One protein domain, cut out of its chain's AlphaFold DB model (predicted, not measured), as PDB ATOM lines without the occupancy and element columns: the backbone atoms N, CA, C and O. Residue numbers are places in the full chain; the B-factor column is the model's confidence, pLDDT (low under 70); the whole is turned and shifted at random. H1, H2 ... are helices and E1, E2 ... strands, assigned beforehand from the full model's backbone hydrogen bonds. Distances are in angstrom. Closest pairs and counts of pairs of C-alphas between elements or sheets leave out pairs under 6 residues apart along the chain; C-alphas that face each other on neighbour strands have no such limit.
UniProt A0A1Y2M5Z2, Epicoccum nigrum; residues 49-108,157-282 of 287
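Overview. This is residues 49 to 108 and 157 to 282 of the 287 residues of a protein of Epicoccum nigrum (UniProt A0A1Y2M5Z2). One strongly twisted sheet of seven parallel strands makes the middle layer of this domain, with H3, H4 and H5 over one face and H1 and H2 over the other, three layers in all. H2, the longest helix, covers the E3 and E2 side of its face; on the opposite face H3 and H4 pack together and H5 is farther along, over E6. The printed part has 186 residues with five named helices and seven named strands, in the order E1 H1 E2 H2 E3 H3 E4 H4 E5 H5 E6 E7, and the sheet runs E3 E2 E1 E4 E5 E6 E7. The class is mixed, helices and strands; the whole is compact, with a radius of gyration of the C-alphas of 15.9 A, and rounded, spanning 47 by 38 by 36 A.

Arrangement. Start at E1, residues 51 to 55, an inner strand. H1, residues 60 to 69, is on the sheet and near E1, with 7 pairs of C-alphas within 10 A. E2, residues 79 to 85, is parallel to E1 at 18 degrees; look for N 54 and O 81, 2.9 A apart. E1, H1 and E2 form a strand-helix-strand unit, two parallel neighbour strands with a helix between, and so do E4, residues 202 to 205, H4, residues 210 to 223, and E5, residues 236 to 240, as well as E5, H5, residues 251 to 259, and E6, residues 264 to 267; each crossover is right-handed. H2, residues 89 to 108, is on the same face as H1, at a height over the sheet of 11.3 A; its C-alphas come closest to E2 at Ala 92 and Val 84, 6.3 A. With residues 91 to 98 alone H2 only just touches H1, with 3 pairs of C-alphas within 8 A, the closest those of Ser 91 and Thr 62 at 6.2 A. Beyond the cut, E3, residues 161 to 166, is an edge strand parallel to E2, with N 164 and O 82 at 2.8 A. H3, residues 179 to 194, is on the opposite face, over E2 at a height of 7.4 A. E3, H3 and E4 form a split unit, with E2 and E1 between the two strands, and its crossover is right-handed. E4 is parallel to E1, with N 204 and O 53 at 2.8 A. H4 touches H3 at a steep tilt of 60 degrees, the same way, and their closest C-alphas, of Leu 213 and Leu 187, are 5.5 A apart. E5 is parallel to E4, with N 238 and O 203 at 2.8 A. H5 is close to H4 but not clearly touching, the closest C-alphas being those of Ser 252 and Val 212, 6.3 A. E6 is parallel to E5, with N 266 and O 239 at 2.8 A. E7, residues 279 to 281, is the other edge strand, parallel to E6 at 52 degrees, with N 280 and O 265 at 2.8 A. In H1, H2, H4 and H5 every O i to N i+4 pair is within hydrogen-bond range; in H3, 8 of 12 are.

Along the chain. Find C-alpha 51 at (-34.346, 2.199, -2.494), where E1 begins. H2 starts at C-alpha 89, (-32.806, -15.316, -17.450), and runs 28.9 A to C-alpha 108. H3 measures 22.6 A, E2 19.9 A, H4 19.6 A and E3 16.3 A. E7 ends at C-alpha 281, (-21.917, -13.765, 12.425).

Size, cuts and confidence. The C-alphas farthest apart, of Arg 108 and Leu 177, are 52.3 A apart. Residues 109 to 156 are not printed, and C-alphas 108 and 157 stand 14.1 A apart across this cut. The links E3 to H3, H4 to E5 and E6 to E7 are long. Mean pLDDT of the printed part is 88.1; residues 49 and 207 are under 70.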
ATOM      1  N   ALA A  49     -39.288   6.223   1.666       67.62
ATOM      2  CA  ALA A  49     -39.151   4.793   1.453       67.62
ATOM      3  C   ALA A  49     -37.847   4.482   0.692       67.62
ATOM      4  O   ALA A  49     -37.594   4.998  -0.403       67.62
ATOM      5  N   ALA A  50     -36.976   3.687   1.312       80.75
ATOM      6  CA  ALA A  50     -35.598   3.540   0.876       80.75
ATOM      7  C   ALA A  50     -35.508   2.674  -0.389       80.75
ATOM      8  O   ALA A  50     -36.195   1.661  -0.512       80.75
ATOM      9  N   ARG A  51     -34.628   3.041  -1.327       88.62
ATOM     10  CA  ARG A  51     -34.346   2.199  -2.494       88.62
ATOM     11  C   ARG A  51     -33.309   1.126  -2.160       88.62
ATOM     12  O   ARG A  51     -32.201   1.457  -1.743       88.62
ATOM     13  N   LEU A  52     -33.647  -0.136  -2.379       91.94
ATOM     14  CA  LEU A  52     -32.759  -1.286  -2.233       91.94
ATOM     15  C   LEU A  52     -32.283  -1.758  -3.606       91.94
ATOM     16  O   LEU A  52     -33.086  -1.910  -4.519       91.94
ATOM     17  N   VAL A  53     -30.989  -2.029  -3.749       94.12
ATOM     18  CA  VAL A  53     -30.440  -2.756  -4.901       94.12
ATOM     19  C   VAL A  53     -30.047  -4.148  -4.443       94.12
ATOM     20  O   VAL A  53     -29.282  -4.287  -3.492       94.12
ATOM     21  N   VAL A  54     -30.536  -5.168  -5.136       94.38
ATOM     22  CA  VAL A  54     -30.193  -6.565  -4.878       94.38
ATOM     23  C   VAL A  54     -29.438  -7.105  -6.078       94.38
ATOM     24  O   VAL A  54     -29.960  -7.109  -7.191       94.38
ATOM     25  N   VAL A  55     -28.216  -7.584  -5.858       94.12
ATOM     26  CA  VAL A  55     -27.418  -8.215  -6.912       94.12
ATOM     27  C   VAL A  55     -27.592  -9.723  -6.851       94.12
ATOM     28  O   VAL A  55     -27.175 -10.361  -5.884       94.12
ATOM     29  N   LEU A  56     -28.173 -10.288  -7.906       91.75
ATOM     30  CA  LEU A  56     -28.404 -11.720  -8.034       91.75
ATOM     31  C   LEU A  56     -27.202 -12.414  -8.681       91.75
ATOM     32  O   LEU A  56     -26.742 -12.045  -9.766       91.75
ATOM     33  N   GLY A  57     -26.687 -13.436  -7.994       84.19
ATOM     34  CA  GLY A  57     -25.692 -14.362  -8.532       84.19
ATOM     35  C   GLY A  57     -26.351 -15.568  -9.201       84.19
ATOM     36  O   GLY A  57     -27.390 -16.035  -8.750       84.19
ATOM     37  N   SER A  58     -25.737 -16.129 -10.238       83.69
ATOM     38  CA  SER A  58     -26.308 -17.283 -10.945       83.69
ATOM     39  C   SER A  58     -26.418 -18.537 -10.072       83.69
ATOM     40  O   SER A  58     -25.499 -18.855  -9.314       83.69
ATOM     41  N   GLY A  59     -27.511 -19.291 -10.233       81.88
ATOM     42  CA  GLY A  59     -27.707 -20.605  -9.608       81.88
ATOM     43  C   GLY A  59     -28.051 -20.537  -8.115       81.88
ATOM     44  O   GLY A  59     -29.026 -19.890  -7.728       81.88
ATOM     45  N   GLY A  60     -27.266 -21.231  -7.280       84.19
ATOM     46  CA  GLY A  60     -27.491 -21.341  -5.829       84.19
ATOM     47  C   GLY A  60     -27.481 -19.995  -5.098       84.19
ATOM     48  O   GLY A  60     -28.321 -19.766  -4.234       84.19
ATOM     49  N   HIS A  61     -26.636 -19.054  -5.529       88.50
ATOM     50  CA  HIS A  61     -26.566 -17.714  -4.936       88.50
ATOM     51  C   HIS A  61     -27.887 -16.942  -5.049       88.50
ATOM     52  O   HIS A  61     -28.290 -16.281  -4.097       88.50
ATOM     53  N   THR A  62     -28.612 -17.052  -6.168       91.31
ATOM     54  CA  THR A  62     -29.948 -16.439  -6.278       91.31
ATOM     55  C   THR A  62     -30.914 -17.035  -5.264       91.31
ATOM     56  O   THR A  62     -31.702 -16.302  -4.681       91.31
ATOM     57  N   HIS A  63     -30.865 -18.349  -5.029       89.56
ATOM     58  CA  HIS A  63     -31.750 -18.979  -4.052       89.56
ATOM     59  C   HIS A  63     -31.474 -18.476  -2.634       89.56
ATOM     60  O   HIS A  63     -32.403 -18.044  -1.959       89.56
ATOM     61  N   GLU A  64     -30.200 -18.452  -2.235       90.75
ATOM     62  CA  GLU A  64     -29.777 -17.882  -0.956       90.75
ATOM     63  C   GLU A  64     -30.254 -16.430  -0.826       90.75
ATOM     64  O   GLU A  64     -30.911 -16.091   0.149       90.75
ATOM     65  N   MET A  65     -30.016 -15.585  -1.837       91.38
ATOM     66  CA  MET A  65     -30.413 -14.175  -1.796       91.38
ATOM     67  C   MET A  65     -31.926 -13.994  -1.645       91.38
ATOM     68  O   MET A  65     -32.384 -13.154  -0.876       91.38
ATOM     69  N   LEU A  66     -32.724 -14.788  -2.357       91.56
ATOM     70  CA  LEU A  66     -34.177 -14.729  -2.234       91.56
ATOM     71  C   LEU A  66     -34.653 -15.229  -0.869       91.56
ATOM     72  O   LEU A  66     -35.600 -14.660  -0.334       91.56
ATOM     73  N   ALA A  67     -33.997 -16.237  -0.287       90.25
ATOM     74  CA  ALA A  67     -34.277 -16.689   1.073       90.25
ATOM     75  C   ALA A  67     -33.987 -15.580   2.099       90.25
ATOM     76  O   ALA A  67     -34.866 -15.265   2.900       90.25
ATOM     77  N   LEU A  68     -32.835 -14.901   1.983       88.31
ATOM     78  CA  LEU A  68     -32.475 -13.745   2.817       88.31
ATOM     79  C   LEU A  68     -33.538 -12.641   2.773       88.31
ATOM     80  O   LEU A  68     -33.843 -12.010   3.779       88.31
ATOM     81  N   LEU A  69     -34.107 -12.393   1.594       88.69
ATOM     82  CA  LEU A  69     -35.075 -11.318   1.393       88.69
ATOM     83  C   LEU A  69     -36.485 -11.662   1.881       88.69
ATOM     84  O   LEU A  69     -37.298 -10.751   2.030       88.69
ATOM     85  N   ARG A  70     -36.805 -12.933   2.162       85.62
ATOM     86  CA  ARG A  70     -38.143 -13.324   2.649       85.62
ATOM     87  C   ARG A  70     -38.503 -12.674   3.980       85.62
ATOM     88  O   ARG A  70     -39.688 -12.414   4.190       85.62
ATOM     89  N   SER A  71     -37.506 -12.433   4.832       78.75
ATOM     90  CA  SER A  71     -37.641 -11.808   6.153       78.75
ATOM     91  C   SER A  71     -37.487 -10.282   6.123       78.75
ATOM     92  O   SER A  71     -37.663  -9.624   7.149       78.75
ATOM     93  N   LEU A  72     -37.173  -9.694   4.961       77.94
ATOM     94  CA  LEU A  72     -36.995  -8.253   4.831       77.94
ATOM     95  C   LEU A  72     -38.351  -7.531   4.798       77.94
ATOM     96  O   LEU A  72     -39.233  -7.857   4.006       77.94
ATOM     97  N   ASP A  73     -38.492  -6.495   5.623       74.44
ATOM     98  CA  ASP A  73     -39.695  -5.662   5.657       74.44
ATOM     99  C   ASP A  73     -39.796  -4.767   4.406       74.44
ATOM    100  O   ASP A  73     -39.041  -3.801   4.233       74.44
ATOM    101  N   ALA A  74     -40.765  -5.079   3.543       72.44
ATOM    102  CA  ALA A  74     -41.022  -4.368   2.293       72.44
ATOM    103  C   ALA A  74     -41.413  -2.894   2.489       72.44
ATOM    104  O   ALA A  74     -41.187  -2.082   1.592       72.44
ATOM    105  N   ARG A  75     -41.937  -2.509   3.666       70.31
ATOM    106  CA  ARG A  75     -42.318  -1.114   3.954       70.31
ATOM    107  C   ARG A  75     -41.100  -0.203   4.069       70.31
ATOM    108  O   ARG A  75     -41.148   0.957   3.666       70.31
ATOM    109  N   LYS A  76     -39.989  -0.730   4.592       77.25
ATOM    110  CA  LYS A  76     -38.725   0.015   4.721       77.25
ATOM    111  C   LYS A  76     -38.050   0.205   3.364       77.25
ATOM    112  O   LYS A  76     -37.447   1.252   3.128       77.25
ATOM    113  N   TYR A  77     -38.185  -0.785   2.482       81.75
ATOM    114  CA  TYR A  77     -37.553  -0.827   1.165       81.75
ATOM    115  C   TYR A  77     -38.592  -0.897   0.043       81.75
ATOM    116  O   TYR A  77     -38.670  -1.886  -0.690       81.75
ATOM    117  N   ALA A  78     -39.401   0.158  -0.083       79.25
ATOM    118  CA  ALA A  78     -40.510   0.194  -1.038       79.25
ATOM    119  C   ALA A  78     -40.059   0.113  -2.499       79.25
ATOM    120  O   ALA A  78     -40.792  -0.423  -3.319       79.25
ATOM    121  N   ARG A  79     -38.865   0.628  -2.830       87.38
ATOM    122  CA  ARG A  79     -38.311   0.551  -4.189       87.38
ATOM    123  C   ARG A  79     -37.181  -0.463  -4.257       87.38
ATOM    124  O   ARG A  79     -36.175  -0.291  -3.571       87.38
ATOM    125  N   ARG A  80     -37.305  -1.480  -5.107       91.12
ATOM    126  CA  ARG A  80     -36.317  -2.563  -5.242       91.12
ATOM    127  C   ARG A  80     -35.779  -2.633  -6.665       91.12
ATOM    128  O   ARG A  80     -36.530  -2.683  -7.625       91.12
ATOM    129  N   THR A  81     -34.467  -2.637  -6.825       92.88
ATOM    130  CA  THR A  81     -33.819  -2.808  -8.127       92.88
ATOM    131  C   THR A  81     -33.064  -4.124  -8.121       92.88
ATOM    132  O   THR A  81     -32.099  -4.290  -7.376       92.88
ATOM    133  N   TRP A  82     -33.496  -5.052  -8.964       93.81
ATOM    134  CA  TRP A  82     -32.887  -6.360  -9.141       93.81
ATOM    135  C   TRP A  82     -31.835  -6.282 -10.237       93.81
ATOM    136  O   TRP A  82     -32.140  -5.998 -11.394       93.81
ATOM    137  N   VAL A  83     -30.584  -6.529  -9.870       93.94
ATOM    138  CA  VAL A  83     -29.456  -6.546 -10.796       93.94
ATOM    139  C   VAL A  83     -29.153  -7.990 -11.156       93.94
ATOM    140  O   VAL A  83     -28.767  -8.784 -10.296       93.94
ATOM    141  N   VAL A  84     -29.317  -8.323 -12.434       93.31
ATOM    142  CA  VAL A  84     -29.114  -9.676 -12.964       93.31
ATOM    143  C   VAL A  84     -27.991  -9.677 -13.991       93.31
ATOM    144  O   VAL A  84     -27.784  -8.727 -14.743       93.31
ATOM    145  N   SER A  85     -27.235 -10.764 -14.010       90.00
ATOM    146  CA  SER A  85     -26.150 -10.978 -14.958       90.00
ATOM    147  C   SER A  85     -26.651 -11.315 -16.369       90.00
ATOM    148  O   SER A  85     -27.608 -12.065 -16.547       90.00
ATOM    149  N   SER A  86     -25.952 -10.841 -17.401       87.75
ATOM    150  CA  SER A  86     -26.276 -11.130 -18.802       87.75
ATOM    151  C   SER A  86     -26.245 -12.636 -19.087       87.75
ATOM    152  O   SER A  86     -25.217 -13.293 -18.863       87.75
ATOM    153  N   GLY A  87     -27.344 -13.161 -19.629       83.31
ATOM    154  CA  GLY A  87     -27.521 -14.589 -19.904       83.31
ATOM    155  C   GLY A  87     -28.076 -15.398 -18.729       83.31
ATOM    156  O   GLY A  87     -28.154 -16.616 -18.835       83.31
ATOM    157  N   ASP A  88     -28.471 -14.752 -17.627       85.62
ATOM    158  CA  ASP A  88     -29.097 -15.400 -16.472       85.62
ATOM    159  C   ASP A  88     -30.602 -15.090 -16.381       85.62
ATOM    160  O   ASP A  88     -31.103 -14.484 -15.434       85.62
ATOM    161  N   GLY A  89     -31.350 -15.509 -17.407       86.56
ATOM    162  CA  GLY A  89     -32.806 -15.316 -17.450       86.56
ATOM    163  C   GLY A  89     -33.559 -16.092 -16.361       86.56
ATOM    164  O   GLY A  89     -34.701 -15.770 -16.043       86.56
ATOM    165  N   PHE A  90     -32.928 -17.104 -15.763       89.19
ATOM    166  CA  PHE A  90     -33.526 -17.868 -14.675       89.19
ATOM    167  C   PHE A  90     -33.597 -17.052 -13.383       89.19
ATOM    168  O   PHE A  90     -34.653 -17.002 -12.751       89.19
ATOM    169  N   SER A  91     -32.512 -16.364 -13.024       91.12
ATOM    170  CA  SER A  91     -32.499 -15.481 -11.855       91.12
ATOM    171  C   SER A  91     -33.462 -14.303 -12.016       91.12
ATOM    172  O   SER A  91     -34.149 -13.954 -11.059       91.12
ATOM    173  N   ALA A  92     -33.600 -13.764 -13.233       92.00
ATOM    174  CA  ALA A  92     -34.610 -12.750 -13.550       92.00
ATOM    175  C   ALA A  92     -36.045 -13.239 -13.279       92.00
ATOM    176  O   ALA A  92     -36.777 -12.602 -12.525       92.00
ATOM    177  N   ARG A  93     -36.424 -14.415 -13.800       92.88
ATOM    178  CA  ARG A  93     -37.758 -14.997 -13.556       92.88
ATOM    179  C   ARG A  93     -38.019 -15.276 -12.076       92.88
ATOM    180  O   ARG A  93     -39.139 -15.107 -11.601       92.88
ATOM    181  N   ARG A  94     -36.996 -15.700 -11.329       92.81
ATOM    182  CA  ARG A  94     -37.120 -15.906  -9.879       92.81
ATOM    183  C   ARG A  94     -37.335 -14.596  -9.117       92.81
ATOM    184  O   ARG A  94     -38.104 -14.599  -8.162       92.81
ATOM    185  N   ALA A  95     -36.698 -13.504  -9.540       92.44
ATOM    186  CA  ALA A  95     -36.925 -12.179  -8.964       92.44
ATOM    187  C   ALA A  95     -38.374 -11.713  -9.181       92.44
ATOM    188  O   ALA A  95     -39.042 -11.308  -8.237       92.44
ATOM    189  N   GLU A  96     -38.894 -11.859 -10.402       92.31
ATOM    190  CA  GLU A  96     -40.295 -11.541 -10.714       92.31
ATOM    191  C   GLU A  96     -41.273 -12.399  -9.904       92.31
ATOM    192  O   GLU A  96     -42.244 -11.888  -9.347       92.31
ATOM    193  N   GLY A  97     -41.004 -13.704  -9.787       91.75
ATOM    194  CA  GLY A  97     -41.803 -14.604  -8.956       91.75
ATOM    195  C   GLY A  97     -41.791 -14.213  -7.475       91.75
ATOM    196  O   GLY A  97     -42.822 -14.291  -6.811       91.75
ATOM    197  N   PHE A  98     -40.650 -13.744  -6.964       91.75
ATOM    198  CA  PHE A  98     -40.537 -13.250  -5.592       91.75
ATOM    199  C   PHE A  98     -41.381 -11.990  -5.360       91.75
ATOM    200  O   PHE A  98     -42.076 -11.907  -4.349       91.75
ATOM    201  N   GLU A  99     -41.365 -11.036  -6.293       91.12
ATOM    202  CA  GLU A  99     -42.179  -9.816  -6.202       91.12
ATOM    203  C   GLU A  99     -43.681 -10.126  -6.275       91.12
ATOM    204  O   GLU A  99     -44.453  -9.595  -5.478       91.12
ATOM    205  N   ARG A 100     -44.100 -11.065  -7.135       90.06
ATOM    206  CA  ARG A 100     -45.493 -11.552  -7.164       90.06
ATOM    207  C   ARG A 100     -45.901 -12.194  -5.838       90.06
ATOM    208  O   ARG A 100     -46.951 -11.875  -5.291       90.06
ATOM    209  N   ALA A 101     -45.047 -13.048  -5.276       89.00
ATOM    210  CA  ALA A 101     -45.304 -13.663  -3.976       89.00
ATOM    211  C   ALA A 101     -45.345 -12.627  -2.836       89.00
ATOM    212  O   ALA A 101     -46.070 -12.800  -1.854       89.00
ATOM    213  N   LEU A 102     -44.565 -11.547  -2.934       86.31
ATOM    214  CA  LEU A 102     -44.627 -10.429  -1.997       86.31
ATOM    215  C   LEU A 102     -45.963  -9.684  -2.114       86.31
ATOM    216  O   LEU A 102     -46.582  -9.413  -1.088       86.31
ATOM    217  N   GLU A 103     -46.427  -9.420  -3.335       86.12
ATOM    218  CA  GLU A 103     -47.728  -8.802  -3.610       86.12
ATOM    219  C   GLU A 103     -48.887  -9.624  -3.049       86.12
ATOM    220  O   GLU A 103     -49.745  -9.089  -2.349       86.12
ATOM    221  N   GLU A 104     -48.878 -10.938  -3.262       86.44
ATOM    222  CA  GLU A 104     -49.898 -11.823  -2.703       86.44
ATOM    223  C   GLU A 104     -49.890 -11.850  -1.173       86.44
ATOM    224  O   GLU A 104     -50.948 -11.758  -0.553       86.44
ATOM    225  N   ARG A 105     -48.711 -11.973  -0.544       83.44
ATOM    226  CA  ARG A 105     -48.592 -11.934   0.925       83.44
ATOM    227  C   ARG A 105     -49.134 -10.628   1.485       83.44
ATOM    228  O   ARG A 105     -49.810 -10.635   2.508       83.44
ATOM    229  N   TRP A 106     -48.861  -9.524   0.797       79.50
ATOM    230  CA  TRP A 106     -49.337  -8.211   1.196       79.50
ATOM    231  C   TRP A 106     -50.865  -8.103   1.075       79.50
ATOM    232  O   TRP A 106     -51.520  -7.667   2.020       79.50
ATOM    233  N   ARG A 107     -51.450  -8.600  -0.026       80.12
ATOM    234  CA  ARG A 107     -52.913  -8.684  -0.204       80.12
ATOM    235  C   ARG A 107     -53.582  -9.545   0.873       80.12
ATOM    236  O   ARG A 107     -54.601  -9.131   1.415       80.12
ATOM    237  N   ARG A 108     -53.006 -10.706   1.215       80.69
ATOM    238  CA  ARG A 108     -53.519 -11.582   2.289       80.69
ATOM    239  C   ARG A 108     -53.486 -10.882   3.649       80.69
ATOM    240  O   ARG A 108     -54.509 -10.829   4.321       80.69
ATOM    241  N   GLY A 157     -46.027  -4.211  -6.057       76.88
ATOM    242  CA  GLY A 157     -46.544  -4.167  -7.431       76.88
ATOM    243  C   GLY A 157     -45.492  -3.755  -8.475       76.88
ATOM    244  O   GLY A 157     -44.340  -3.481  -8.126       76.88
ATOM    245  N   PRO A 158     -45.854  -3.688  -9.767       78.31
ATOM    246  CA  PRO A 158     -44.904  -3.518 -10.875       78.31
ATOM    247  C   PRO A 158     -44.166  -2.172 -10.875       78.31
ATOM    248  O   PRO A 158     -43.061  -2.084 -11.395       78.31
ATOM    249  N   ALA A 159     -44.730  -1.130 -10.256       79.88
ATOM    250  CA  ALA A 159     -44.063   0.165 -10.098       79.88
ATOM    251  C   ALA A 159     -43.039   0.190  -8.941       79.88
ATOM    252  O   ALA A 159     -42.213   1.099  -8.856       79.88
ATOM    253  N   SER A 160     -43.093  -0.799  -8.040       83.62
ATOM    254  CA  SER A 160     -42.240  -0.874  -6.846       83.62
ATOM    255  C   SER A 160     -40.885  -1.534  -7.111       83.62
ATOM    256  O   SER A 160     -39.948  -1.350  -6.330       83.62
ATOM    257  N   TYR A 161     -40.738  -2.259  -8.227       89.56
ATOM    258  CA  TYR A 161     -39.485  -2.913  -8.577       89.56
ATOM    259  C   TYR A 161     -39.035  -2.635 -10.010       89.56
ATOM    260  O   TYR A 161     -39.832  -2.379 -10.906       89.56
ATOM    261  N   SER A 162     -37.726  -2.704 -10.233       91.62
ATOM    262  CA  SER A 162     -37.126  -2.651 -11.561       91.62
ATOM    263  C   SER A 162     -36.117  -3.776 -11.742       91.62
ATOM    264  O   SER A 162     -35.394  -4.134 -10.812       91.62
ATOM    265  N   LEU A 163     -36.058  -4.338 -12.947       92.31
ATOM    266  CA  LEU A 163     -35.077  -5.349 -13.326       92.31
ATOM    267  C   LEU A 163     -34.033  -4.702 -14.238       92.31
ATOM    268  O   LEU A 163     -34.372  -4.085 -15.245       92.31
ATOM    269  N   THR A 164     -32.755  -4.813 -13.887       93.00
ATOM    270  CA  THR A 164     -31.645  -4.291 -14.690       93.00
ATOM    271  C   THR A 164     -30.650  -5.399 -14.980       93.00
ATOM    272  O   THR A 164     -30.086  -6.012 -14.073       93.00
ATOM    273  N   THR A 165     -30.399  -5.626 -16.265       93.31
ATOM    274  CA  THR A 165     -29.423  -6.615 -16.719       93.31
ATOM    275  C   THR A 165     -28.072  -5.947 -16.942       93.31
ATOM    276  O   THR A 165     -27.975  -4.976 -17.688       93.31
ATOM    277  N   ILE A 166     -27.018  -6.487 -16.332       93.12
ATOM    278  CA  ILE A 166     -25.633  -6.030 -16.503       93.12
ATOM    279  C   ILE A 166     -24.761  -7.145 -17.088       93.12
ATOM    280  O   ILE A 166     -25.018  -8.325 -16.837       93.12
ATOM    281  N   PRO A 167     -23.718  -6.826 -17.874       91.88
ATOM    282  CA  PRO A 167     -22.825  -7.843 -18.408       91.88
ATOM    283  C   PRO A 167     -22.094  -8.576 -17.279       91.88
ATOM    284  O   PRO A 167     -21.785  -8.001 -16.238       91.88
ATOM    285  N   ARG A 168     -21.807  -9.865 -17.475       88.25
ATOM    286  CA  ARG A 168     -21.051 -10.648 -16.484       88.25
ATOM    287  C   ARG A 168     -19.623 -10.128 -16.327       88.25
ATOM    288  O   ARG A 168     -18.948  -9.893 -17.326       88.25
ATOM    289  N   ALA A 169     -19.142 -10.063 -15.082       86.94
ATOM    290  CA  ALA A 169     -17.759  -9.691 -14.768       86.94
ATOM    291  C   ALA A 169     -16.726 -10.595 -15.463       86.94
ATOM    292  O   ALA A 169     -15.678 -10.133 -15.905       86.94
ATOM    293  N   ARG A 170     -17.041 -11.889 -15.575       86.81
ATOM    294  CA  ARG A 170     -16.251 -12.896 -16.287       86.81
ATOM    295  C   ARG A 170     -17.192 -13.904 -16.938       86.81
ATOM    296  O   ARG A 170     -18.140 -14.366 -16.301       86.81
ATOM    297  N   ARG A 171     -16.938 -14.251 -18.198       83.56
ATOM    298  CA  ARG A 171     -17.665 -15.315 -18.904       83.56
ATOM    299  C   ARG A 171     -17.106 -16.688 -18.521       83.56
ATOM    300  O   ARG A 171     -15.934 -16.821 -18.165       83.56
ATOM    301  N   VAL A 172     -17.945 -17.718 -18.605       78.56
ATOM    302  CA  VAL A 172     -17.502 -19.109 -18.417       78.56
ATOM    303  C   VAL A 172     -16.481 -19.439 -19.515       78.56
ATOM    304  O   VAL A 172     -16.648 -18.994 -20.647       78.56
ATOM    305  N   HIS A 173     -15.397 -20.135 -19.164       80.12
ATOM    306  CA  HIS A 173     -14.251 -20.435 -20.044       80.12
ATOM    307  C   HIS A 173     -13.457 -19.222 -20.563       80.12
ATOM    308  O   HIS A 173     -12.598 -19.366 -21.429       80.12
ATOM    309  N   GLN A 174     -13.673 -18.024 -20.013       84.00
ATOM    310  CA  GLN A 174     -12.876 -16.862 -20.390       84.00
ATOM    311  C   GLN A 174     -11.452 -16.946 -19.811       84.00
ATOM    312  O   GLN A 174     -11.314 -17.191 -18.598       84.00
ATOM    313  N   PRO A 175     -10.406 -16.681 -20.622       87.62
ATOM    314  CA  PRO A 175      -9.038 -16.601 -20.129       87.62
ATOM    315  C   PRO A 175      -8.868 -15.426 -19.158       87.62
ATOM    316  O   PRO A 175      -9.522 -14.384 -19.269       87.62
ATOM    317  N   LEU A 176      -7.951 -15.577 -18.200       83.62
ATOM    318  CA  LEU A 176      -7.694 -14.558 -17.175       83.62
ATOM    319  C   LEU A 176      -7.225 -13.224 -17.777       83.62
ATOM    320  O   LEU A 176      -7.546 -12.174 -17.237       83.62
ATOM    321  N   LEU A 177      -6.572 -13.254 -18.940       86.12
ATOM    322  CA  LEU A 177      -6.055 -12.072 -19.637       86.12
ATOM    323  C   LEU A 177      -7.147 -11.141 -20.182       86.12
ATOM    324  O   LEU A 177      -6.993  -9.927 -20.144       86.12
ATOM    325  N   THR A 178      -8.272 -11.678 -20.666       86.69
ATOM    326  CA  THR A 178      -9.378 -10.848 -21.194       86.69
ATOM    327  C   THR A 178     -10.409 -10.495 -20.122       86.69
ATOM    328  O   THR A 178     -11.314  -9.687 -20.359       86.69
ATOM    329  N   THR A 179     -10.272 -11.082 -18.930       88.44
ATOM    330  CA  THR A 179     -11.165 -10.856 -17.790       88.44
ATOM    331  C   THR A 179     -11.194  -9.383 -17.351       88.44
ATOM    332  O   THR A 179     -12.302  -8.878 -17.177       88.44
ATOM    333  N   PRO A 180     -10.069  -8.640 -17.255       89.25
ATOM    334  CA  PRO A 180     -10.084  -7.220 -16.899       89.25
ATOM    335  C   PRO A 180     -10.973  -6.370 -17.810       89.25
ATOM    336  O   PRO A 180     -11.746  -5.557 -17.320       89.25
ATOM    337  N   LEU A 181     -10.948  -6.600 -19.126       89.56
ATOM    338  CA  LEU A 181     -11.789  -5.848 -20.066       89.56
ATOM    339  C   LEU A 181     -13.283  -6.117 -19.845       89.56
ATOM    340  O   LEU A 181     -14.108  -5.211 -19.929       89.56
ATOM    341  N   SER A 182     -13.645  -7.365 -19.544       89.94
ATOM    342  CA  SER A 182     -15.039  -7.723 -19.243       89.94
ATOM    343  C   SER A 182     -15.479  -7.199 -17.876       89.94
ATOM    344  O   SER A 182     -16.595  -6.698 -17.747       89.94
ATOM    345  N   ALA A 183     -14.580  -7.218 -16.892       91.56
ATOM    346  CA  ALA A 183     -14.797  -6.621 -15.586       91.56
ATOM    347  C   ALA A 183     -14.984  -5.100 -15.685       91.56
ATOM    348  O   ALA A 183     -15.918  -4.577 -15.094       91.56
ATOM    349  N   LEU A 184     -14.184  -4.392 -16.489       92.56
ATOM    350  CA  LEU A 184     -14.350  -2.951 -16.717       92.56
ATOM    351  C   LEU A 184     -15.678  -2.622 -17.404       92.56
ATOM    352  O   LEU A 184     -16.363  -1.692 -16.991       92.56
ATOM    353  N   ARG A 185     -16.095  -3.414 -18.402       93.25
ATOM    354  CA  ARG A 185     -17.421  -3.266 -19.028       93.25
ATOM    355  C   ARG A 185     -18.555  -3.498 -18.028       93.25
ATOM    356  O   ARG A 185     -19.535  -2.758 -18.037       93.25
ATOM    357  N   CYS A 186     -18.418  -4.497 -17.158       92.94
ATOM    358  CA  CYS A 186     -19.350  -4.722 -16.055       92.94
ATOM    359  C   CYS A 186     -19.367  -3.531 -15.098       92.94
ATOM    360  O   CYS A 186     -20.439  -3.014 -14.815       92.94
ATOM    361  N   LEU A 187     -18.206  -3.052 -14.658       94.19
ATOM    362  CA  LEU A 187     -18.088  -1.905 -13.763       94.19
ATOM    363  C   LEU A 187     -18.757  -0.658 -14.361       94.19
ATOM    364  O   LEU A 187     -19.595  -0.042 -13.709       94.19
ATOM    365  N   ALA A 188     -18.479  -0.343 -15.629       94.19
ATOM    366  CA  ALA A 188     -19.117   0.763 -16.340       94.19
ATOM    367  C   ALA A 188     -20.652   0.627 -16.351       94.19
ATOM    368  O   ALA A 188     -21.366   1.563 -16.001       94.19
ATOM    369  N   ALA A 189     -21.165  -0.565 -16.667       93.56
ATOM    370  CA  ALA A 189     -22.600  -0.831 -16.690       93.56
ATOM    371  C   ALA A 189     -23.263  -0.762 -15.301       93.56
ATOM    372  O   ALA A 189     -24.449  -0.449 -15.208       93.56
ATOM    373  N   THR A 190     -22.525  -1.027 -14.213       93.19
ATOM    374  CA  THR A 190     -23.073  -0.923 -12.849       93.19
ATOM    375  C   THR A 190     -23.362   0.512 -12.423       93.19
ATOM    376  O   THR A 190     -24.213   0.713 -11.558       93.19
ATOM    377  N   PHE A 191     -22.748   1.523 -13.046       93.12
ATOM    378  CA  PHE A 191     -23.059   2.913 -12.722       93.12
ATOM    379  C   PHE A 191     -24.489   3.297 -13.111       93.12
ATOM    380  O   PHE A 191     -25.107   4.064 -12.384       93.12
ATOM    381  N   THR A 192     -25.071   2.726 -14.167       90.94
ATOM    382  CA  THR A 192     -26.441   3.043 -14.615       90.94
ATOM    383  C   THR A 192     -27.522   2.799 -13.539       90.94
ATOM    384  O   THR A 192     -28.253   3.737 -13.202       90.94
ATOM    385  N   PRO A 193     -27.638   1.601 -12.920       88.88
ATOM    386  CA  PRO A 193     -28.607   1.375 -11.836       88.88
ATOM    387  C   PRO A 193     -28.265   2.117 -10.528       88.88
ATOM    388  O   PRO A 193     -29.144   2.366  -9.692       88.88
ATOM    389  N   LEU A 194     -26.997   2.486 -10.317       89.56
ATOM    390  CA  LEU A 194     -26.564   3.229  -9.128       89.56
ATOM    391  C   LEU A 194     -26.816   4.742  -9.259       89.56
ATOM    392  O   LEU A 194     -27.243   5.373  -8.295       89.56
ATOM    393  N   LEU A 195     -26.642   5.300 -10.458       87.62
ATOM    394  CA  LEU A 195     -26.862   6.709 -10.803       87.62
ATOM    395  C   LEU A 195     -28.282   7.009 -11.293       87.62
ATOM    396  O   LEU A 195     -28.560   8.141 -11.685       87.62
ATOM    397  N   SER A 196     -29.194   6.036 -11.239       82.25
ATOM    398  CA  SER A 196     -30.624   6.240 -11.505       82.25
ATOM    399  C   SER A 196     -31.199   7.420 -10.689       82.25
ATOM    400  O   SER A 196     -30.621   7.782  -9.661       82.25
ATOM    401  N   PRO A 197     -32.329   8.043 -11.089       79.56
ATOM    402  CA  PRO A 197     -32.801   9.326 -10.543       79.56
ATOM    403  C   PRO A 197     -32.840   9.435  -9.013       79.56
ATOM    404  O   PRO A 197     -32.590  10.510  -8.482       79.56
ATOM    405  N   SER A 198     -33.038   8.328  -8.296       83.44
ATOM    406  CA  SER A 198     -32.740   8.238  -6.861       83.44
ATOM    407  C   SER A 198     -31.553   7.296  -6.627       83.44
ATOM    408  O   SER A 198     -31.615   6.163  -7.107       83.44
ATOM    409  N   PRO A 199     -30.488   7.681  -5.898       86.69
ATOM    410  CA  PRO A 199     -29.421   6.751  -5.525       86.69
ATOM    411  C   PRO A 199     -29.956   5.657  -4.587       86.69
ATOM    412  O   PRO A 199     -30.952   5.876  -3.889       86.69
ATOM    413  N   PRO A 200     -29.348   4.460  -4.565       89.94
ATOM    414  CA  PRO A 200     -29.801   3.400  -3.690       89.94
ATOM    415  C   PRO A 200     -29.415   3.734  -2.263       89.94
ATOM    416  O   PRO A 200     -28.328   4.218  -1.981       89.94
ATOM    417  N   ALA A 201     -30.309   3.436  -1.343       89.88
ATOM    418  CA  ALA A 201     -30.070   3.588   0.073       89.88
ATOM    419  C   ALA A 201     -29.199   2.452   0.626       89.88
ATOM    420  O   ALA A 201     -28.418   2.688   1.550       89.88
ATOM    421  N   LEU A 202     -29.383   1.245   0.085       91.00
ATOM    422  CA  LEU A 202     -28.692   0.020   0.465       91.00
ATOM    423  C   LEU A 202     -28.475  -0.860  -0.773       91.00
ATOM    424  O   LEU A 202     -29.338  -0.938  -1.647       91.00
ATOM    425  N   ILE A 203     -27.330  -1.529  -0.821       94.06
ATOM    426  CA  ILE A 203     -26.942  -2.504  -1.833       94.06
ATOM    427  C   ILE A 203     -26.665  -3.816  -1.107       94.06
ATOM    428  O   ILE A 203     -25.830  -3.858  -0.205       94.06
ATOM    429  N   LEU A 204     -27.362  -4.876  -1.502       93.50
ATOM    430  CA  LEU A 204     -27.225  -6.213  -0.943       93.50
ATOM    431  C   LEU A 204     -26.680  -7.166  -2.007       93.50
ATOM    432  O   LEU A 204     -27.191  -7.231  -3.128       93.50
ATOM    433  N   THR A 205     -25.640  -7.922  -1.663       94.06
ATOM    434  CA  THR A 205     -25.057  -8.916  -2.566       94.06
ATOM    435  C   THR A 205     -24.512 -10.121  -1.800       94.06
ATOM    436  O   THR A 205     -23.934  -9.974  -0.730       94.06
ATOM    437  N   ASN A 206     -24.691 -11.319  -2.357       88.62
ATOM    438  CA  ASN A 206     -24.029 -12.552  -1.914       88.62
ATOM    439  C   ASN A 206     -23.163 -13.168  -3.024       88.62
ATOM    440  O   ASN A 206     -22.768 -14.332  -2.972       88.62
ATOM    441  N   GLY A 207     -22.968 -12.399  -4.098       69.31
ATOM    442  CA  GLY A 207     -22.664 -12.942  -5.407       69.31
ATOM    443  C   GLY A 207     -21.172 -12.955  -5.741       69.31
ATOM    444  O   GLY A 207     -20.404 -12.119  -5.252       69.31
ATOM    445  N   PRO A 208     -20.756 -13.859  -6.646       77.19
ATOM    446  CA  PRO A 208     -19.412 -13.864  -7.211       77.19
ATOM    447  C   PRO A 208     -19.175 -12.620  -8.083       77.19
ATOM    448  O   PRO A 208     -20.125 -11.953  -8.487       77.19
ATOM    449  N   GLY A 209     -17.906 -12.339  -8.412       83.19
ATOM    450  CA  GLY A 209     -17.431 -11.435  -9.480       83.19
ATOM    451  C   GLY A 209     -18.196 -10.120  -9.686       83.19
ATOM    452  O   GLY A 209     -17.754  -9.063  -9.254       83.19
ATOM    453  N   THR A 210     -19.345 -10.183 -10.361       89.88
ATOM    454  CA  THR A 210     -20.262  -9.061 -10.599       89.88
ATOM    455  C   THR A 210     -20.684  -8.345  -9.310       89.88
ATOM    456  O   THR A 210     -20.683  -7.118  -9.285       89.88
ATOM    457  N   GLY A 211     -20.972  -9.075  -8.225       91.56
ATOM    458  CA  GLY A 211     -21.309  -8.470  -6.926       91.56
ATOM    459  C   GLY A 211     -20.186  -7.588  -6.375       91.56
ATOM    460  O   GLY A 211     -20.430  -6.471  -5.927       91.56
ATOM    461  N   VAL A 212     -18.937  -8.047  -6.514       93.12
ATOM    462  CA  VAL A 212     -17.740  -7.285  -6.124       93.12
ATOM    463  C   VAL A 212     -17.634  -5.985  -6.918       93.12
ATOM    464  O   VAL A 212     -17.325  -4.944  -6.347       93.12
ATOM    465  N   LEU A 213     -17.918  -6.024  -8.222       94.31
ATOM    466  CA  LEU A 213     -17.852  -4.834  -9.073       94.31
ATOM    467  C   LEU A 213     -18.956  -3.822  -8.756       94.31
ATOM    468  O   LEU A 213     -18.687  -2.627  -8.782       94.31
ATOM    469  N   VAL A 214     -20.160  -4.275  -8.394       94.62
ATOM    470  CA  VAL A 214     -21.228  -3.374  -7.925       94.62
ATOM    471  C   VAL A 214     -20.808  -2.667  -6.634       94.62
ATOM    472  O   VAL A 214     -20.975  -1.454  -6.525       94.62
ATOM    473  N   VAL A 215     -20.228  -3.400  -5.676       94.50
ATOM    474  CA  VAL A 215     -19.704  -2.801  -4.437       94.50
ATOM    475  C   VAL A 215     -18.580  -1.813  -4.744       94.50
ATOM    476  O   VAL A 215     -18.556  -0.721  -4.183       94.50
ATOM    477  N   LEU A 216     -17.675  -2.152  -5.664       93.69
ATOM    478  CA  LEU A 216     -16.598  -1.254  -6.070       93.69
ATOM    479  C   LEU A 216     -17.138   0.027  -6.727       93.69
ATOM    480  O   LEU A 216     -16.679   1.115  -6.395       93.69
ATOM    481  N   ALA A 217     -18.138  -0.068  -7.605       94.25
ATOM    482  CA  ALA A 217     -18.777   1.106  -8.199       94.25
ATOM    483  C   ALA A 217     -19.469   1.980  -7.144       94.25
ATOM    484  O   ALA A 217     -19.321   3.199  -7.159       94.25
ATOM    485  N   ALA A 218     -20.176   1.368  -6.192       93.06
ATOM    486  CA  ALA A 218     -20.791   2.082  -5.078       93.06
ATOM    487  C   ALA A 218     -19.750   2.805  -4.214       93.06
ATOM    488  O   ALA A 218     -19.943   3.966  -3.854       93.06
ATOM    489  N   PHE A 219     -18.625   2.145  -3.943       91.94
ATOM    490  CA  PHE A 219     -17.493   2.741  -3.248       91.94
ATOM    491  C   PHE A 219     -16.907   3.926  -4.021       91.94
ATOM    492  O   PHE A 219     -16.668   4.964  -3.419       91.94
ATOM    493  N   LEU A 220     -16.742   3.828  -5.344       91.62
ATOM    494  CA  LEU A 220     -16.269   4.943  -6.173       91.62
ATOM    495  C   LEU A 220     -17.244   6.132  -6.150       91.62
ATOM    496  O   LEU A 220     -16.814   7.276  -6.032       91.62
ATOM    497  N   LEU A 221     -18.555   5.882  -6.204       91.00
ATOM    498  CA  LEU A 221     -19.562   6.947  -6.106       91.00
ATOM    499  C   LEU A 221     -19.511   7.668  -4.759       91.00
ATOM    500  O   LEU A 221     -19.606   8.893  -4.718       91.00
ATOM    501  N   ARG A 222     -19.323   6.914  -3.674       89.31
ATOM    502  CA  ARG A 222     -19.109   7.460  -2.330       89.31
ATOM    503  C   ARG A 222     -17.789   8.221  -2.252       89.31
ATOM    504  O   ARG A 222     -17.762   9.340  -1.752       89.31
ATOM    505  N   PHE A 223     -16.726   7.661  -2.835       87.69
ATOM    506  CA  PHE A 223     -15.401   8.270  -2.892       87.69
ATOM    507  C   PHE A 223     -15.437   9.667  -3.497       87.69
ATOM    508  O   PHE A 223     -14.881  10.579  -2.906       87.69
ATOM    509  N   PHE A 224     -16.139   9.865  -4.609       86.19
ATOM    510  CA  PHE A 224     -16.270  11.180  -5.241       86.19
ATOM    511  C   PHE A 224     -17.457  12.012  -4.721       86.19
ATOM    512  O   PHE A 224     -17.613  13.157  -5.134       86.19
ATOM    513  N   ASP A 225     -18.242  11.494  -3.767       85.38
ATOM    514  CA  ASP A 225     -19.511  12.071  -3.281       85.38
ATOM    515  C   ASP A 225     -20.441  12.507  -4.427       85.38
ATOM    516  O   ASP A 225     -21.087  13.556  -4.409       85.38
ATOM    517  N   VAL A 226     -20.495  11.680  -5.474       84.81
ATOM    518  CA  VAL A 226     -21.304  11.950  -6.666       84.81
ATOM    519  C   VAL A 226     -22.768  12.006  -6.245       84.81
ATOM    520  O   VAL A 226     -23.285  11.032  -5.705       84.81
ATOM    521  N   ARG A 227     -23.449  13.129  -6.509       82.00
ATOM    522  CA  ARG A 227     -24.852  13.373  -6.109       82.00
ATOM    523  C   ARG A 227     -25.089  13.321  -4.587       82.00
ATOM    524  O   ARG A 227     -26.193  12.985  -4.166       82.00
ATOM    525  N   GLY A 228     -24.071  13.624  -3.777       80.56
ATOM    526  CA  GLY A 228     -24.188  13.653  -2.314       80.56
ATOM    527  C   GLY A 228     -24.405  12.272  -1.688       80.56
ATOM    528  O   GLY A 228     -25.047  12.130  -0.647       80.56
ATOM    529  N   VAL A 229     -23.958  11.209  -2.363       84.88
ATOM    530  CA  VAL A 229     -24.198   9.834  -1.919       84.88
ATOM    531  C   VAL A 229     -23.559   9.555  -0.555       84.88
ATOM    532  O   VAL A 229     -24.186   8.891   0.266       84.88
ATOM    533  N   GLU A 230     -22.354  10.053  -0.278       84.00
ATOM    534  CA  GLU A 230     -21.725   9.884   1.035       84.00
ATOM    535  C   GLU A 230     -22.348  10.827   2.065       84.00
ATOM    536  O   GLU A 230     -22.698  10.372   3.156       84.00
ATOM    537  N   SER A 231     -22.561  12.099   1.713       79.69
ATOM    538  CA  SER A 231     -23.140  13.100   2.624       79.69
ATOM    539  C   SER A 231     -24.552  12.733   3.104       79.69
ATOM    540  O   SER A 231     -24.896  12.974   4.259       79.69
ATOM    541  N   HIS A 232     -25.348  12.059   2.270       81.19
ATOM    542  CA  HIS A 232     -26.668  11.533   2.639       81.19
ATOM    543  C   HIS A 232     -26.651  10.087   3.174       81.19
ATOM    544  O   HIS A 232     -27.709   9.509   3.457       81.19
ATOM    545  N   GLY A 233     -25.475   9.462   3.301       82.62
ATOM    546  CA  GLY A 233     -25.332   8.085   3.776       82.62
ATOM    547  C   GLY A 233     -26.035   7.053   2.886       82.62
ATOM    548  O   GLY A 233     -26.640   6.104   3.392       82.62
ATOM    549  N   LEU A 234     -26.009   7.254   1.571       86.62
ATOM    550  CA  LEU A 234     -26.548   6.371   0.534       86.62
ATOM    551  C   LEU A 234     -25.472   5.368   0.060       86.62
ATOM    552  O   LEU A 234     -24.340   5.365   0.535       86.62
ATOM    553  N   CYS A 235     -25.842   4.462  -0.847       89.50
ATOM    554  CA  CYS A 235     -24.988   3.408  -1.412       89.50
ATOM    555  C   CYS A 235     -24.281   2.526  -0.368       89.50
ATOM    556  O   CYS A 235     -23.189   2.010  -0.623       89.50
ATOM    557  N   ARG A 236     -24.893   2.329   0.806       91.06
ATOM    558  CA  ARG A 236     -24.344   1.439   1.836       91.06
ATOM    559  C   ARG A 236     -24.384  -0.002   1.342       91.06
ATOM    560  O   ARG A 236     -25.410  -0.448   0.837       91.06
ATOM    561  N   CYS A 237     -23.277  -0.716   1.465       92.75
ATOM    562  CA  CYS A 237     -23.092  -2.054   0.921       92.75
ATOM    563  C   CYS A 237     -23.088  -3.099   2.036       92.75
ATOM    564  O   CYS A 237     -22.270  -3.036   2.956       92.75
ATOM    565  N   VAL A 238     -23.965  -4.091   1.916       93.50
ATOM    566  CA  VAL A 238     -23.981  -5.293   2.749       93.50
ATOM    567  C   VAL A 238     -23.606  -6.473   1.865       93.50
ATOM    568  O   VAL A 238     -24.282  -6.765   0.873       93.50
ATOM    569  N   TYR A 239     -22.516  -7.141   2.225       94.19
ATOM    570  CA  TYR A 239     -22.119  -8.400   1.612       94.19
ATOM    571  C   TYR A 239     -22.502  -9.543   2.542       94.19
ATOM    572  O   TYR A 239     -22.145  -9.513   3.717       94.19
ATOM    573  N   VAL A 240     -23.208 -10.542   2.020       93.38
ATOM    574  CA  VAL A 240     -23.555 -11.759   2.760       93.38
ATOM    575  C   VAL A 240     -22.804 -12.924   2.138       93.38
ATOM    576  O   VAL A 240     -22.988 -13.225   0.964       93.38
ATOM    577  N   GLU A 241     -21.933 -13.568   2.903       93.81
ATOM    578  CA  GLU A 241     -21.208 -14.740   2.425       93.81
ATOM    579  C   GLU A 241     -22.167 -15.920   2.195       93.81
ATOM    580  O   GLU A 241     -23.162 -16.108   2.908       93.81
ATOM    581  N   SER A 242     -21.867 -16.711   1.165       90.19
ATOM    582  CA  SER A 242     -22.704 -17.843   0.762       90.19
ATOM    583  C   SER A 242     -22.765 -18.915   1.848       90.19
ATOM    584  O   SER A 242     -21.774 -19.194   2.526       90.19
ATOM    585  N   PHE A 243     -23.924 -19.564   1.976       88.81
ATOM    586  CA  PHE A 243     -24.160 -20.616   2.964       88.81
ATOM    587  C   PHE A 243     -23.217 -21.809   2.755       88.81
ATOM    588  O   PHE A 243     -22.752 -22.416   3.715       88.81
ATOM    589  N   ALA A 244     -22.832 -22.090   1.506       86.25
ATOM    590  CA  ALA A 244     -21.883 -23.155   1.176       86.25
ATOM    591  C   ALA A 244     -20.459 -22.930   1.736       86.25
ATOM    592  O   ALA A 244     -19.616 -23.829   1.690       86.25
ATOM    593  N   ARG A 245     -20.141 -21.732   2.240       88.00
ATOM    594  CA  ARG A 245     -18.815 -21.384   2.765       88.00
ATOM    595  C   ARG A 245     -18.763 -21.582   4.276       88.00
ATOM    596  O   ARG A 245     -18.890 -20.633   5.032       88.00
ATOM    597  N   VAL A 246     -18.516 -22.821   4.693       87.75
ATOM    598  CA  VAL A 246     -18.483 -23.208   6.119       87.75
ATOM    599  C   VAL A 246     -17.163 -22.842   6.801       87.75
ATOM    600  O   VAL A 246     -17.145 -22.231   7.861       87.75
ATOM    601  N   ARG A 247     -16.035 -23.228   6.188       86.38
ATOM    602  CA  ARG A 247     -14.691 -23.115   6.796       86.38
ATOM    603  C   ARG A 247     -13.825 -22.006   6.212       86.38
ATOM    604  O   ARG A 247     -12.788 -21.675   6.769       86.38
ATOM    605  N   SER A 248     -14.184 -21.479   5.042       90.69
ATOM    606  CA  SER A 248     -13.374 -20.464   4.364       90.69
ATOM    607  C   SER A 248     -14.224 -19.509   3.545       90.69
ATOM    608  O   SER A 248     -15.143 -19.926   2.839       90.69
ATOM    609  N   LEU A 249     -13.855 -18.231   3.563       90.75
ATOM    610  CA  LEU A 249     -14.497 -17.201   2.751       90.75
ATOM    611  C   LEU A 249     -14.303 -17.438   1.255       90.75
ATOM    612  O   LEU A 249     -13.294 -18.002   0.811       90.75
ATOM    613  N   SER A 250     -15.265 -16.980   0.461       91.50
ATOM    614  CA  SER A 250     -15.150 -16.983  -0.993       91.50
ATOM    615  C   SER A 250     -14.003 -16.073  -1.458       91.50
ATOM    616  O   SER A 250     -13.484 -15.234  -0.718       91.50
ATOM    617  N   LEU A 251     -13.551 -16.237  -2.707       89.38
ATOM    618  CA  LEU A 251     -12.566 -15.315  -3.294       89.38
ATOM    619  C   LEU A 251     -13.096 -13.875  -3.312       89.38
ATOM    620  O   LEU A 251     -12.355 -12.949  -2.991       89.38
ATOM    621  N   SER A 252     -14.383 -13.710  -3.627       90.81
ATOM    622  CA  SER A 252     -15.091 -12.432  -3.567       90.81
ATOM    623  C   SER A 252     -15.116 -11.867  -2.150       90.81
ATOM    624  O   SER A 252     -14.717 -10.719  -1.962       90.81
ATOM    625  N   GLY A 253     -15.478 -12.678  -1.153       90.75
ATOM    626  CA  GLY A 253     -15.497 -12.264   0.246       90.75
ATOM    627  C   GLY A 253     -14.120 -11.828   0.753       90.75
ATOM    628  O   GLY A 253     -13.969 -10.734   1.294       90.75
ATOM    629  N   ARG A 254     -13.074 -12.622   0.479       91.44
ATOM    630  CA  ARG A 254     -11.683 -12.272   0.828       91.44
ATOM    631  C   ARG A 254     -11.214 -10.980   0.165       91.44
ATOM    632  O   ARG A 254     -10.517 -10.194   0.801       91.44
ATOM    633  N   LEU A 255     -11.567 -10.766  -1.103       91.38
ATOM    634  CA  LEU A 255     -11.200  -9.554  -1.833       91.38
ATOM    635  C   LEU A 255     -11.885  -8.319  -1.237       91.38
ATOM    636  O   LEU A 255     -11.218  -7.319  -0.984       91.38
ATOM    637  N   LEU A 256     -13.186  -8.405  -0.965       91.25
ATOM    638  CA  LEU A 256     -13.958  -7.311  -0.379       91.25
ATOM    639  C   LEU A 256     -13.478  -6.936   1.026       91.25
ATOM    640  O   LEU A 256     -13.387  -5.748   1.334       91.25
ATOM    641  N   LEU A 257     -13.110  -7.924   1.847       89.50
ATOM    642  CA  LEU A 257     -12.511  -7.673   3.157       89.50
ATOM    643  C   LEU A 257     -11.131  -7.025   3.047       89.50
ATOM    644  O   LEU A 257     -10.869  -6.054   3.749       89.50
ATOM    645  N   ARG A 258     -10.271  -7.517   2.145       89.50
ATOM    646  CA  ARG A 258      -8.925  -6.959   1.944       89.50
ATOM    647  C   ARG A 258      -8.964  -5.516   1.441       89.50
ATOM    648  O   ARG A 258      -8.157  -4.707   1.877       89.50
ATOM    649  N   LEU A 259      -9.885  -5.204   0.530       87.06
ATOM    650  CA  LEU A 259     -10.082  -3.844   0.017       87.06
ATOM    651  C   LEU A 259     -10.785  -2.931   1.025       87.06
ATOM    652  O   LEU A 259     -10.734  -1.713   0.900       87.06
ATOM    653  N   GLY A 260     -11.486  -3.509   1.995       86.25
ATOM    654  CA  GLY A 260     -12.186  -2.767   3.025       86.25
ATOM    655  C   GLY A 260     -13.430  -2.003   2.548       86.25
ATOM    656  O   GLY A 260     -13.958  -1.208   3.314       86.25
ATOM    657  N   VAL A 261     -13.931  -2.247   1.335       88.94
ATOM    658  CA  VAL A 261     -14.937  -1.397   0.655       88.94
ATOM    659  C   VAL A 261     -16.403  -1.657   1.031       88.94
ATOM    660  O   VAL A 261     -17.266  -0.837   0.737       88.94
ATOM    661  N   VAL A 262     -16.713  -2.796   1.653       90.12
ATOM    662  CA  VAL A 262     -18.080  -3.143   2.093       90.12
ATOM    663  C   VAL A 262     -18.366  -2.470   3.430       90.12
ATOM    664  O   VAL A 262     -17.468  -2.446   4.256       90.12
ATOM    665  N   ASP A 263     -19.580  -1.982   3.706       89.75
ATOM    666  CA  ASP A 263     -19.907  -1.430   5.030       89.75
ATOM    667  C   ASP A 263     -20.104  -2.543   6.072       89.75
ATOM    668  O   ASP A 263     -19.465  -2.507   7.121       89.75
ATOM    669  N   ARG A 264     -20.928  -3.556   5.760       91.00
ATOM    670  CA  ARG A 264     -21.150  -4.736   6.618       91.00
ATOM    671  C   ARG A 264     -20.875  -6.041   5.891       91.00
ATOM    672  O   ARG A 264     -21.398  -6.270   4.799       91.00
ATOM    673  N   PHE A 265     -20.089  -6.901   6.524       92.94
ATOM    674  CA  PHE A 265     -19.746  -8.217   6.006       92.94
ATOM    675  C   PHE A 265     -20.379  -9.284   6.894       92.94
ATOM    676  O   PHE A 265     -19.945  -9.475   8.021       92.94
ATOM    677  N   VAL A 266     -21.403  -9.961   6.391       93.12
ATOM    678  CA  VAL A 266     -22.191 -10.930   7.155       93.12
ATOM    679  C   VAL A 266     -21.786 -12.348   6.775       93.12
ATOM    680  O   VAL A 266     -21.700 -12.678   5.591       93.12
ATOM    681  N   VAL A 267     -21.575 -13.195   7.778       93.19
ATOM    682  CA  VAL A 267     -21.297 -14.627   7.627       93.19
ATOM    683  C   VAL A 267     -22.359 -15.463   8.332       93.19
ATOM    684  O   VAL A 267     -22.954 -15.042   9.323       93.19
ATOM    685  N   GLN A 268     -22.593 -16.663   7.805       92.56
ATOM    686  CA  GLN A 268     -23.623 -17.580   8.308       92.56
ATOM    687  C   GLN A 268     -23.073 -18.686   9.216       92.56
ATOM    688  O   GLN A 268     -23.843 -19.468   9.765       92.56
ATOM    689  N   TRP A 269     -21.750 -18.758   9.375       92.62
ATOM    690  CA  TRP A 269     -21.063 -19.766  10.179       92.62
ATOM    691  C   TRP A 269     -20.190 -19.092  11.229       92.62
ATOM    692  O   TRP A 269     -19.420 -18.190  10.899       92.62
ATOM    693  N   GLU A 270     -20.284 -19.569  12.468       91.44
ATOM    694  CA  GLU A 270     -19.547 -19.039  13.622       91.44
ATOM    695  C   GLU A 270     -18.027 -19.138  13.424       91.44
ATOM    696  O   GLU A 270     -17.290 -18.213  13.736       91.44
ATOM    697  N   ALA A 271     -17.548 -20.199  12.763       91.19
ATOM    698  CA  ALA A 271     -16.128 -20.384  12.443       91.19
ATOM    699  C   ALA A 271     -15.514 -19.256  11.582       91.19
ATOM    700  O   ALA A 271     -14.293 -19.175  11.446       91.19
ATOM    701  N   LEU A 272     -16.344 -18.420  10.953       88.56
ATOM    702  CA  LEU A 272     -15.923 -17.286  10.130       88.56
ATOM    703  C   LEU A 272     -16.117 -15.936  10.829       88.56
ATOM    704  O   LEU A 272     -15.815 -14.899  10.232       88.56
ATOM    705  N   GLU A 273     -16.626 -15.932  12.059       90.56
ATOM    706  CA  GLU A 273     -16.788 -14.721  12.852       90.56
ATOM    707  C   GLU A 273     -15.437 -14.039  13.087       90.56
ATOM    708  O   GLU A 273     -14.401 -14.678  13.276       90.56
ATOM    709  N   GLY A 274     -15.417 -12.708  13.005       85.75
ATOM    710  CA  GLY A 274     -14.205 -11.927  13.238       85.75
ATOM    711  C   GLY A 274     -13.139 -12.062  12.147       85.75
ATOM    712  O   GLY A 274     -12.100 -11.402  12.236       85.75
ATOM    713  N   TYR A 275     -13.377 -12.833  11.077       86.06
ATOM    714  CA  TYR A 275     -12.438 -12.938   9.962       86.06
ATOM    715  C   TYR A 275     -12.137 -11.549   9.376       86.06
ATOM    716  O   TYR A 275     -13.035 -10.749   9.092       86.06
ATOM    717  N   GLY A 276     -10.846 -11.236   9.221       81.25
ATOM    718  CA  GLY A 276     -10.387  -9.918   8.768       81.25
ATOM    719  C   GLY A 276     -10.768  -8.762   9.704       81.25
ATOM    720  O   GLY A 276     -10.737  -7.614   9.272       81.25
ATOM    721  N   GLY A 277     -11.169  -9.051  10.949       83.38
ATOM    722  CA  GLY A 277     -11.606  -8.077  11.952       83.38
ATOM    723  C   GLY A 277     -12.948  -7.404  11.653       83.38
ATOM    724  O   GLY A 277     -13.224  -6.353  12.234       83.38
ATOM    725  N   ARG A 278     -13.733  -7.946  10.708       85.25
ATOM    726  CA  ARG A 278     -14.931  -7.288  10.152       85.25
ATOM    727  C   ARG A 278     -16.109  -8.212   9.845       85.25
ATOM    728  O   ARG A 278     -17.189  -7.702   9.571       85.25
ATOM    729  N   ALA A 279     -15.900  -9.527   9.810       89.25
ATOM    730  CA  ALA A 279     -16.975 -10.476   9.551       89.25
ATOM    731  C   ALA A 279     -17.898 -10.614  10.773       89.25
ATOM    732  O   ALA A 279     -17.437 -10.947  11.862       89.25
ATOM    733  N   GLU A 280     -19.189 -10.366  10.569       91.12
ATOM    734  CA  GLU A 280     -20.254 -10.425  11.570       91.12
ATOM    735  C   GLU A 280     -21.044 -11.726  11.400       91.12
ATOM    736  O   GLU A 280     -21.625 -11.965  10.336       91.12
ATOM    737  N   TYR A 281     -21.082 -12.568  12.433       91.56
ATOM    738  CA  TYR A 281     -21.917 -13.765  12.425       91.56
ATOM    739  C   TYR A 281     -23.386 -13.399  12.655       91.56
ATOM    740  O   TYR A 281     -23.723 -12.698  13.607       91.56
ATOM    741  N   ALA A 282     -24.269 -13.856  11.764       87.75
ATOM    742  CA  ALA A 282     -25.708 -13.582  11.834       87.75
ATOM    743  C   ALA A 282     -26.575 -14.852  11.917       87.75
ATOM    744  O   ALA A 282     -27.797 -14.764  11.808       87.75
TER     745      ALA A 282